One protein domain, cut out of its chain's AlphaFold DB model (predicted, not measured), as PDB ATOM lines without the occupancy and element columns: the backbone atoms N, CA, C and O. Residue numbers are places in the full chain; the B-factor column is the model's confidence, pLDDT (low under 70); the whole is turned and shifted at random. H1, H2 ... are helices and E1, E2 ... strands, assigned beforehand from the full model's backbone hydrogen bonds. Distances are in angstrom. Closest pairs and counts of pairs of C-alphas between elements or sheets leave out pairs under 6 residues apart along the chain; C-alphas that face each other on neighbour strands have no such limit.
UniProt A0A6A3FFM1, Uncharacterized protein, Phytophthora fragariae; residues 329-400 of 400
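This is residues 329 to 400 of the 400 residues of an uncharacterized protein of Phytophthora fragariae (UniProt A0A6A3FFM1). There is little regular structure: a hairpin of two short strands, E1 and E2, is joined by a long loop that folds back on itself, and residues 385 to 400, mostly helix H1, stick out as an arm. The 72 printed residues hold E1, E2 and H1 in that order, with an antiparallel sheet E1 - E2. The class is mixed, with 26 residues in named elements. The whole is extended, radius of gyration of the C-alphas 18.2 A, spanning 52 by 36 by 21 A.

Find C-alpha 329 at (107.359, 148.792, 81.885), where E1, residues 329 to 332, begins. E2 is residues 370 to 374. H1, residues 383 to 399, runs 24.8 A to C-alpha 399 at (82.741, 130.606, 65.580).

In the hairpin, look at N 329 and O 373, 2.8 A apart, within hydrogen-bond range; the strands' directions differ by 162 degrees. Residues 345 to 346 pair antiparallel with 358 to 359. E1 and H1 are apart. In H1 every O i to N i+4 pair is within hydrogen-bond range.

The C-alphas farthest apart, Gly 337 and Ser 400, are 53.7 A apart. The printed part has no cut. The link E1 to E2, 37 residues, is long. Residue 400 is under pLDDT 70.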
ATOM      1  N   LEU A 329     106.168 149.257  82.584       91.12
ATOM      2  CA  LEU A 329     107.359 148.792  81.885       91.12
ATOM      3  C   LEU A 329     108.574 148.920  82.810       91.12
ATOM      4  O   LEU A 329     108.889 150.010  83.291       91.12
ATOM      5  N   LEU A 330     109.254 147.801  83.055       90.44
ATOM      6  CA  LEU A 330     110.459 147.748  83.878       90.44
ATOM      7  C   LEU A 330     111.710 147.900  83.005       90.44
ATOM      8  O   LEU A 330     111.958 147.074  82.128       90.44
ATOM      9  N   SER A 331     112.516 148.919  83.289       90.56
ATOM     10  CA  SER A 331     113.728 149.250  82.539       90.56
ATOM     11  C   SER A 331     114.965 149.160  83.430       90.56
ATOM     12  O   SER A 331     115.022 149.754  84.507       90.56
ATOM     13  N   PHE A 332     115.981 148.438  82.961       91.44
ATOM     14  CA  PHE A 332     117.215 148.167  83.701       91.44
ATOM     15  C   PHE A 332     118.351 149.082  83.241       91.44
ATOM     16  O   PHE A 332     118.499 149.353  82.047       91.44
ATOM     17  N   ARG A 333     119.186 149.550  84.173       91.00
ATOM     18  CA  ARG A 333     120.360 150.364  83.843       91.00
ATOM     19  C   ARG A 333     121.501 149.479  83.343       91.00
ATOM     20  O   ARG A 333     122.000 148.608  84.048       91.00
ATOM     21  N   ASN A 334     121.999 149.755  82.147       90.69
ATOM     22  CA  ASN A 334     123.148 149.030  81.593       90.69
ATOM     23  C   ASN A 334     124.487 149.342  82.297       90.69
ATOM     24  O   ASN A 334     125.468 148.646  82.060       90.69
ATOM     25  N   VAL A 335     124.534 150.375  83.146       92.62
ATOM     26  CA  VAL A 335     125.734 150.784  83.900       92.62
ATOM     27  C   VAL A 335     125.921 150.029  85.218       92.62
ATOM     28  O   VAL A 335     126.967 150.156  85.849       92.62
ATOM     29  N   SER A 336     124.916 149.278  85.666       90.50
ATOM     30  CA  SER A 336     124.952 148.557  86.939       90.50
ATOM     31  C   SER A 336     125.327 147.093  86.718       90.50
ATOM     32  O   SER A 336     124.877 146.471  85.756       90.50
ATOM     33  N   GLY A 337     126.151 146.543  87.612       88.81
ATOM     34  CA  GLY A 337     126.545 145.134  87.581       88.81
ATOM     35  C   GLY A 337     125.359 144.182  87.767       88.81
ATOM     36  O   GLY A 337     124.348 144.530  88.384       88.81
ATOM     37  N   GLN A 338     125.473 142.965  87.229       88.12
ATOM     38  CA  GLN A 338     124.401 141.965  87.278       88.12
ATOM     39  C   GLN A 338     124.045 141.545  88.714       88.12
ATOM     40  O   GLN A 338     122.908 141.172  88.992       88.12
ATOM     41  N   GLU A 339     125.002 141.642  89.634       86.25
ATOM     42  CA  GLU A 339     124.851 141.351  91.057       86.25
ATOM     43  C   GLU A 339     123.766 142.189  91.752       86.25
ATOM     44  O   GLU A 339     123.237 141.767  92.779       86.25
ATOM     45  N   PHE A 340     123.391 143.335  91.180       86.62
ATOM     46  CA  PHE A 340     122.340 144.203  91.708       86.62
ATOM     47  C   PHE A 340     120.929 143.829  91.224       86.62
ATOM     48  O   PHE A 340     119.942 144.360  91.733       86.62
ATOM     49  N   TYR A 341     120.809 142.887  90.281       85.94
ATOM     50  CA  TYR A 341     119.540 142.434  89.707       85.94
ATOM     51  C   TYR A 341     119.150 141.051  90.228       85.94
ATOM     52  O   TYR A 341     119.227 140.048  89.516       85.94
ATOM     53  N   TYR A 342     118.704 140.987  91.480       85.38
ATOM     54  CA  TYR A 342     118.183 139.763  92.083       85.38
ATOM     55  C   TYR A 342     116.730 139.934  92.533       85.38
ATOM     56  O   TYR A 342     116.273 141.027  92.860       85.38
ATOM     57  N   VAL A 343     115.984 138.829  92.528       87.69
ATOM     58  CA  VAL A 343     114.586 138.807  92.970       87.69
ATOM     59  C   VAL A 343     114.560 138.652  94.486       87.69
ATOM     60  O   VAL A 343     114.879 137.587  95.018       87.69
ATOM     61  N   GLU A 344     114.189 139.722  95.179       85.25
ATOM     62  CA  GLU A 344     113.982 139.723  96.627       85.25
ATOM     63  C   GLU A 344     112.689 138.993  97.021       85.25
ATOM     64  O   GLU A 344     111.796 138.774  96.203       85.25
ATOM     65  N   THR A 345     112.584 138.609  98.293       89.62
ATOM     66  CA  THR A 345     111.338 138.124  98.896       89.62
ATOM     67  C   THR A 345     110.917 139.076 100.000       89.62
ATOM     68  O   THR A 345     111.722 139.369 100.884       89.62
ATOM     69  N   TYR A 346     109.666 139.519  99.993       87.50
ATOM     70  CA  TYR A 346     109.132 140.432 100.998       87.50
ATOM     71  C   TYR A 346     107.716 140.036 101.414       87.50
ATOM     72  O   TYR A 346     107.041 139.266 100.733       87.50
ATOM     73  N   ASN A 347     107.256 140.566 102.546       89.19
ATOM     74  CA  ASN A 347     105.867 140.442 102.963       89.19
ATOM     75  C   ASN A 347     105.104 141.739 102.662       89.19
ATOM     76  O   ASN A 347     105.608 142.833 102.923       89.19
ATOM     77  N   ALA A 348     103.900 141.603 102.111       89.50
ATOM     78  CA  ALA A 348     103.058 142.711 101.672       89.50
ATOM     79  C   ALA A 348     101.772 142.822 102.508       89.50
ATOM     80  O   ALA A 348     100.706 143.059 101.965       89.50
ATOM     81  N   ASP A 349     101.854 142.607 103.823       88.38
ATOM     82  CA  ASP A 349     100.754 142.918 104.746       88.38
ATOM     83  C   ASP A 349     100.506 144.444 104.767       88.38
ATOM     84  O   ASP A 349     101.476 145.209 104.856       88.38
ATOM     85  N   PRO A 350      99.244 144.910 104.703       91.06
ATOM     86  CA  PRO A 350      97.999 144.137 104.781       91.06
ATOM     87  C   PRO A 350      97.418 143.695 103.425       91.06
ATOM     88  O   PRO A 350      96.368 143.056 103.417       91.06
ATOM     89  N   GLU A 351      98.035 144.051 102.294       89.31
ATOM     90  CA  GLU A 351      97.516 143.719 100.960       89.31
ATOM     91  C   GLU A 351      97.464 142.201 100.713       89.31
ATOM     92  O   GLU A 351      96.532 141.703 100.086       89.31
ATOM     93  N   PHE A 352      98.428 141.461 101.269       89.25
ATOM     94  CA  PHE A 352      98.475 140.001 101.260       89.25
ATOM     95  C   PHE A 352      98.727 139.436 102.669       89.25
ATOM     96  O   PHE A 352      99.404 140.075 103.480       89.25
ATOM     97  N   PRO A 353      98.241 138.217 102.985       91.50
ATOM     98  CA  PRO A 353      98.451 137.593 104.291       91.50
ATOM     99  C   PRO A 353      99.932 137.490 104.681       91.50
ATOM    100  O   PRO A 353     100.790 137.196 103.850       91.50
ATOM    101  N   LYS A 354     100.240 137.608 105.980       90.06
ATOM    102  CA  LYS A 354     101.617 137.482 106.512       90.06
ATOM    103  C   LYS A 354     102.327 136.171 106.161       90.06
ATOM    104  O   LYS A 354     103.551 136.125 106.121       90.06
ATOM    105  N   SER A 355     101.567 135.102 105.936       86.94
ATOM    106  CA  SER A 355     102.089 133.792 105.537       86.94
ATOM    107  C   SER A 355     102.502 133.720 104.067       86.94
ATOM    108  O   SER A 355     103.170 132.765 103.676       86.94
ATOM    109  N   GLN A 356     102.084 134.684 103.245       90.25
ATOM    110  CA  GLN A 356     102.380 134.723 101.821       90.25
ATOM    111  C   GLN A 356     103.628 135.575 101.570       90.25
ATOM    112  O   GLN A 356     103.712 136.738 101.979       90.25
ATOM    113  N   ASN A 357     104.601 134.986 100.875       89.19
ATOM    114  CA  ASN A 357     105.782 135.699 100.402       89.19
ATOM    115  C   ASN A 357     105.494 136.297  99.025       89.19
ATOM    116  O   ASN A 357     105.029 135.605  98.121       89.19
ATOM    117  N   CYS A 358     105.801 137.578  98.875       89.88
ATOM    118  CA  CYS A 358     105.834 138.278  97.601       89.88
ATOM    119  C   CYS A 358     107.273 138.294  97.078       89.88
ATOM    120  O   CYS A 358     108.225 138.262  97.862       89.88
ATOM    121  N   TYR A 359     107.432 138.343  95.761       90.00
ATOM    122  CA  TYR A 359     108.731 138.324  95.092       90.00
ATOM    123  C   TYR A 359     108.985 139.661  94.383       90.00
ATOM    124  O   TYR A 359     108.046 140.307  93.922       90.00
ATOM    125  N   GLY A 360     110.245 140.080  94.300       87.69
ATOM    126  CA  GLY A 360     110.642 141.403  93.817       87.69
ATOM    127  C   GLY A 360     110.695 142.425  94.952       87.69
ATOM    128  O   GLY A 360     111.004 142.077  96.087       87.69
ATOM    129  N   GLN A 361     110.397 143.690  94.654       84.81
ATOM    130  CA  GLN A 361     110.468 144.783  95.627       84.81
ATOM    131  C   GLN A 361     109.104 145.442  95.832       84.81
ATOM    132  O   GLN A 361     108.384 145.702  94.871       84.81
ATOM    133  N   ARG A 362     108.776 145.786  97.085       84.25
ATOM    134  CA  ARG A 362     107.511 146.468  97.429       84.25
ATOM    135  C   ARG A 362     107.376 147.840  96.768       84.25
ATOM    136  O   ARG A 362     106.268 148.296  96.522       84.25
ATOM    137  N   ASN A 363     108.491 148.532  96.545       85.00
ATOM    138  CA  ASN A 363     108.499 149.867  95.957       85.00
ATOM    139  C   ASN A 363     109.478 149.925  94.782       85.00
ATOM    140  O   ASN A 363     110.619 150.357  94.927       85.00
ATOM    141  N   VAL A 364     109.006 149.467  93.622       81.81
ATOM    142  CA  VAL A 364     109.784 149.397  92.373       81.81
ATOM    143  C   VAL A 364     110.249 150.763  91.864       81.81
ATOM    144  O   VAL A 364     111.270 150.848  91.192       81.81
ATOM    145  N   SER A 365     109.558 151.848  92.222       80.06
ATOM    146  CA  SER A 365     109.911 153.212  91.803       80.06
ATOM    147  C   SER A 365     111.119 153.791  92.548       80.06
ATOM    148  O   SER A 365     111.631 154.835  92.156       80.06
ATOM    149  N   LYS A 366     111.562 153.155  93.640       80.31
ATOM    150  CA  LYS A 366     112.662 153.637  94.496       80.31
ATOM    151  C   LYS A 366     113.975 152.877  94.295       80.31
ATOM    152  O   LYS A 366     114.884 153.030  95.108       80.31
ATOM    153  N   ASN A 367     114.072 152.050  93.259       86.62
ATOM    154  CA  ASN A 367     115.278 151.282  92.992       86.62
ATOM    155  C   ASN A 367     116.345 152.142  92.283       86.62
ATOM    156  O   ASN A 367     116.036 152.982  91.440       86.62
ATOM    157  N   GLU A 368     117.614 151.952  92.646       89.81
ATOM    158  CA  GLU A 368     118.741 152.681  92.046       89.81
ATOM    159  C   GLU A 368     119.131 152.113  90.671       89.81
ATOM    160  O   GLU A 368     119.535 152.852  89.772       89.81
ATOM    161  N   TYR A 369     118.963 150.806  90.487       90.50
ATOM    162  CA  TYR A 369     119.469 150.014  89.367       90.50
ATOM    163  C   TYR A 369     118.430 149.795  88.261       90.50
ATOM    164  O   TYR A 369     118.783 149.621  87.098       90.50
ATOM    165  N   PHE A 370     117.141 149.850  88.579       90.31
ATOM    166  CA  PHE A 370     116.062 149.801  87.595       90.31
ATOM    167  C   PHE A 370     114.979 150.826  87.917       90.31
ATOM    168  O   PHE A 370     114.886 151.325  89.034       90.31
ATOM    169  N   TYR A 371     114.148 151.145  86.933       90.44
ATOM    170  CA  TYR A 371     113.006 152.034  87.109       90.44
ATOM    171  C   TYR A 371     111.775 151.459  86.415       90.44
ATOM    172  O   TYR A 371     111.884 150.743  85.419       90.44
ATOM    173  N   ALA A 372     110.604 151.764  86.964       91.25
ATOM    174  CA  ALA A 372     109.316 151.387  86.404       91.25
ATOM    175  C   ALA A 372     108.631 152.633  85.831       91.25
ATOM    176  O   ALA A 372     108.544 153.651  86.518       91.25
ATOM    177  N   GLN A 373     108.167 152.552  84.588       92.19
ATOM    178  CA  GLN A 373     107.334 153.572  83.945       92.19
ATOM    179  C   GLN A 373     105.919 153.036  83.805       92.19
ATOM    180  O   GLN A 373     105.755 151.873  83.444       92.19
ATOM    181  N   GLU A 374     104.904 153.855  84.067       92.25
ATOM    182  CA  GLU A 374     103.525 153.456  83.798       92.25
ATOM    183  C   GLU A 374     103.328 153.272  82.291       92.25
ATOM    184  O   GLU A 374     103.721 154.118  81.489       92.25
ATOM    185  N   VAL A 375     102.706 152.164  81.888       93.06
ATOM    186  CA  VAL A 375     102.400 151.899  80.472       93.06
ATOM    187  C   VAL A 375     101.446 152.958  79.913       93.06
ATOM    188  O   VAL A 375     101.514 153.279  78.729       93.06
ATOM    189  N   ALA A 376     100.600 153.540  80.769       92.38
ATOM    190  CA  ALA A 376      99.691 154.627  80.418       92.38
ATOM    191  C   ALA A 376     100.409 155.901  79.932       92.38
ATOM    192  O   ALA A 376      99.838 156.643  79.135       92.38
ATOM    193  N   ASP A 377     101.656 156.123  80.354       94.19
ATOM    194  CA  ASP A 377     102.456 157.294  79.973       94.19
ATOM    195  C   ASP A 377     103.272 157.071  78.688       94.19
ATOM    196  O   ASP A 377     103.926 157.985  78.178       94.19
ATOM    197  N   LEU A 378     103.270 155.847  78.156       93.31
ATOM    198  CA  LEU A 378     104.048 155.469  76.980       93.31
ATOM    199  C   LEU A 378     103.255 155.720  75.686       93.31
ATOM    200  O   LEU A 378     102.026 155.659  75.678       93.31
ATOM    201  N   PRO A 379     103.933 155.937  74.541       95.25
ATOM    202  CA  PRO A 379     103.261 156.206  73.262       95.25
ATOM    203  C   PRO A 379     102.391 155.043  72.757       95.25
ATOM    204  O   PRO A 379     101.595 155.220  71.840       95.25
ATOM    205  N   PHE A 380     102.545 153.856  73.344       91.00
ATOM    206  CA  PHE A 380     101.747 152.661  73.075       91.00
ATOM    207  C   PHE A 380     100.789 152.323  74.231       91.00
ATOM    208  O   PHE A 380     100.404 151.166  74.407       91.00
ATOM    209  N   ALA A 381     100.384 153.322  75.019       92.69
ATOM    210  CA  ALA A 381      99.284 153.179  75.964       92.69
ATOM    211  C   ALA A 381      98.042 152.580  75.270       92.69
ATOM    212  O   ALA A 381      97.728 152.901  74.122       92.69
ATOM    213  N   GLY A 382      97.349 151.667  75.954       90.06
ATOM    214  CA  GLY A 382      96.184 150.963  75.401       90.06
ATOM    215  C   GLY A 382      96.508 149.841  74.406       90.06
ATOM    216  O   GLY A 382      95.584 149.215  73.886       90.06
ATOM    217  N   LEU A 383      97.789 149.532  74.155       93.44
ATOM    218  CA  LEU A 383      98.185 148.405  73.302       93.44
ATOM    219  C   LEU A 383      97.573 147.080  73.780       93.44
ATOM    220  O   LEU A 383      97.036 146.335  72.966       93.44
ATOM    221  N   GLU A 384      97.597 146.815  75.086       93.94
ATOM    222  CA  GLU A 384      96.977 145.619  75.665       93.94
ATOM    223  C   GLU A 384      95.471 145.557  75.383       93.94
ATOM    224  O   GLU A 384      94.964 144.523  74.953       93.94
ATOM    225  N   THR A 385      94.757 146.674  75.542       91.31
ATOM    226  CA  THR A 385      93.324 146.763  75.229       91.31
ATOM    227  C   THR A 385      93.052 146.439  73.763       91.31
ATOM    228  O   THR A 385      92.118 145.701  73.453       91.31
ATOM    229  N   HIS A 386      93.875 146.949  72.843       92.38
ATOM    230  CA  HIS A 386      93.742 146.623  71.425       92.38
ATOM    231  C   HIS A 386      93.998 145.140  71.148       92.38
ATOM    232  O   HIS A 386      93.250 144.543  70.377       92.38
ATOM    233  N   LEU A 387      95.014 144.544  71.778       93.50
ATOM    234  CA  LEU A 387      95.317 143.120  71.636       93.50
ATOM    235  C   LEU A 387      94.172 142.243  72.156       93.50
ATOM    236  O   LEU A 387      93.753 141.329  71.446       93.50
ATOM    237  N   ARG A 388      93.621 142.556  73.336       92.81
ATOM    238  CA  ARG A 388      92.469 141.848  73.923       92.81
ATOM    239  C   ARG A 388      91.234 141.944  73.028       92.81
ATOM    240  O   ARG A 388      90.616 140.924  72.731       92.81
ATOM    241  N   ARG A 389      90.947 143.131  72.483       92.12
ATOM    242  CA  ARG A 389      89.878 143.322  71.492       92.12
ATOM    243  C   ARG A 389      90.067 142.452  70.250       92.12
ATOM    244  O   ARG A 389      89.151 141.731  69.874       92.12
ATOM    245  N   PHE A 390      91.238 142.506  69.613       93.94
ATOM    246  CA  PHE A 390      91.488 141.732  68.394       93.94
ATOM    247  C   PHE A 390      91.431 140.222  68.645       93.94
ATOM    248  O   PHE A 390      90.970 139.477  67.784       93.94
ATOM    249  N   ALA A 391      91.865 139.764  69.821       91.25
ATOM    250  CA  ALA A 391      91.712 138.371  70.220       91.25
ATOM    251  C   ALA A 391      90.230 137.976  70.351       91.25
ATOM    252  O   ALA A 391      89.845 136.923  69.844       91.25
ATOM    253  N   ALA A 392      89.398 138.826  70.963       88.19
ATOM    254  CA  ALA A 392      87.957 138.595  71.071       88.19
ATOM    255  C   ALA A 392      87.281 138.534  69.687       88.19
ATOM    256  O   ALA A 392      86.607 137.552  69.380       88.19
ATOM    257  N   GLU A 393      87.550 139.513  68.817       91.81
ATOM    258  CA  GLU A 393      87.041 139.545  67.435       91.81
ATOM    259  C   GLU A 393      87.458 138.290  66.642       91.81
ATOM    260  O   GLU A 393      86.658 137.703  65.912       91.81
ATOM    261  N   ALA A 394      88.700 137.821  66.802       90.81
ATOM    262  CA  ALA A 394      89.185 136.619  66.124       90.81
ATOM    263  C   ALA A 394      88.456 135.339  66.574       90.81
ATOM    264  O   ALA A 394      88.246 134.431  65.764       90.81
ATOM    265  N   VAL A 395      88.066 135.252  67.849       87.06
ATOM    266  CA  VAL A 395      87.278 134.126  68.371       87.06
ATOM    267  C   VAL A 395      85.865 134.142  67.790       87.06
ATOM    268  O   VAL A 395      85.392 133.086  67.370       87.06
ATOM    269  N   GLU A 396      85.228 135.311  67.694       87.31
ATOM    270  CA  GLU A 396      83.910 135.457  67.060       87.31
ATOM    271  C   GLU A 396      83.940 135.011  65.592       87.31
ATOM    272  O   GLU A 396      83.098 134.219  65.173       87.31
ATOM    273  N   ILE A 397      84.962 135.426  64.832       92.00
ATOM    274  CA  ILE A 397      85.145 135.018  63.428       92.00
ATOM    275  C   ILE A 397      85.342 133.502  63.298       92.00
ATOM    276  O   ILE A 397      84.870 132.895  62.343       92.00
ATOM    277  N   LYS A 398      86.050 132.860  64.234       83.69
ATOM    278  CA  LYS A 398      86.251 131.402  64.205       83.69
ATOM    279  C   LYS A 398      84.953 130.626  64.474       83.69
ATOM    280  O   LYS A 398      84.857 129.462  64.088       83.69
ATOM    281  N   GLN A 399      84.008 131.229  65.193       76.00
ATOM    282  CA  GLN A 399      82.741 130.606  65.580       76.00
ATOM    283  C   GLN A 399      81.606 130.849  64.570       76.00
ATOM    284  O   GLN A 399      80.618 130.114  64.613       76.00
ATOM    285  N   SER A 400      81.742 131.844  63.685       64.44
ATOM    286  CA  SER A 400      80.854 132.087  62.533       64.44
ATOM    287  C   SER A 400      81.180 131.180  61.354       64.44
ATOM    288  O   SER A 400      80.224 130.704  60.700       64.44
TER     289      SER A 400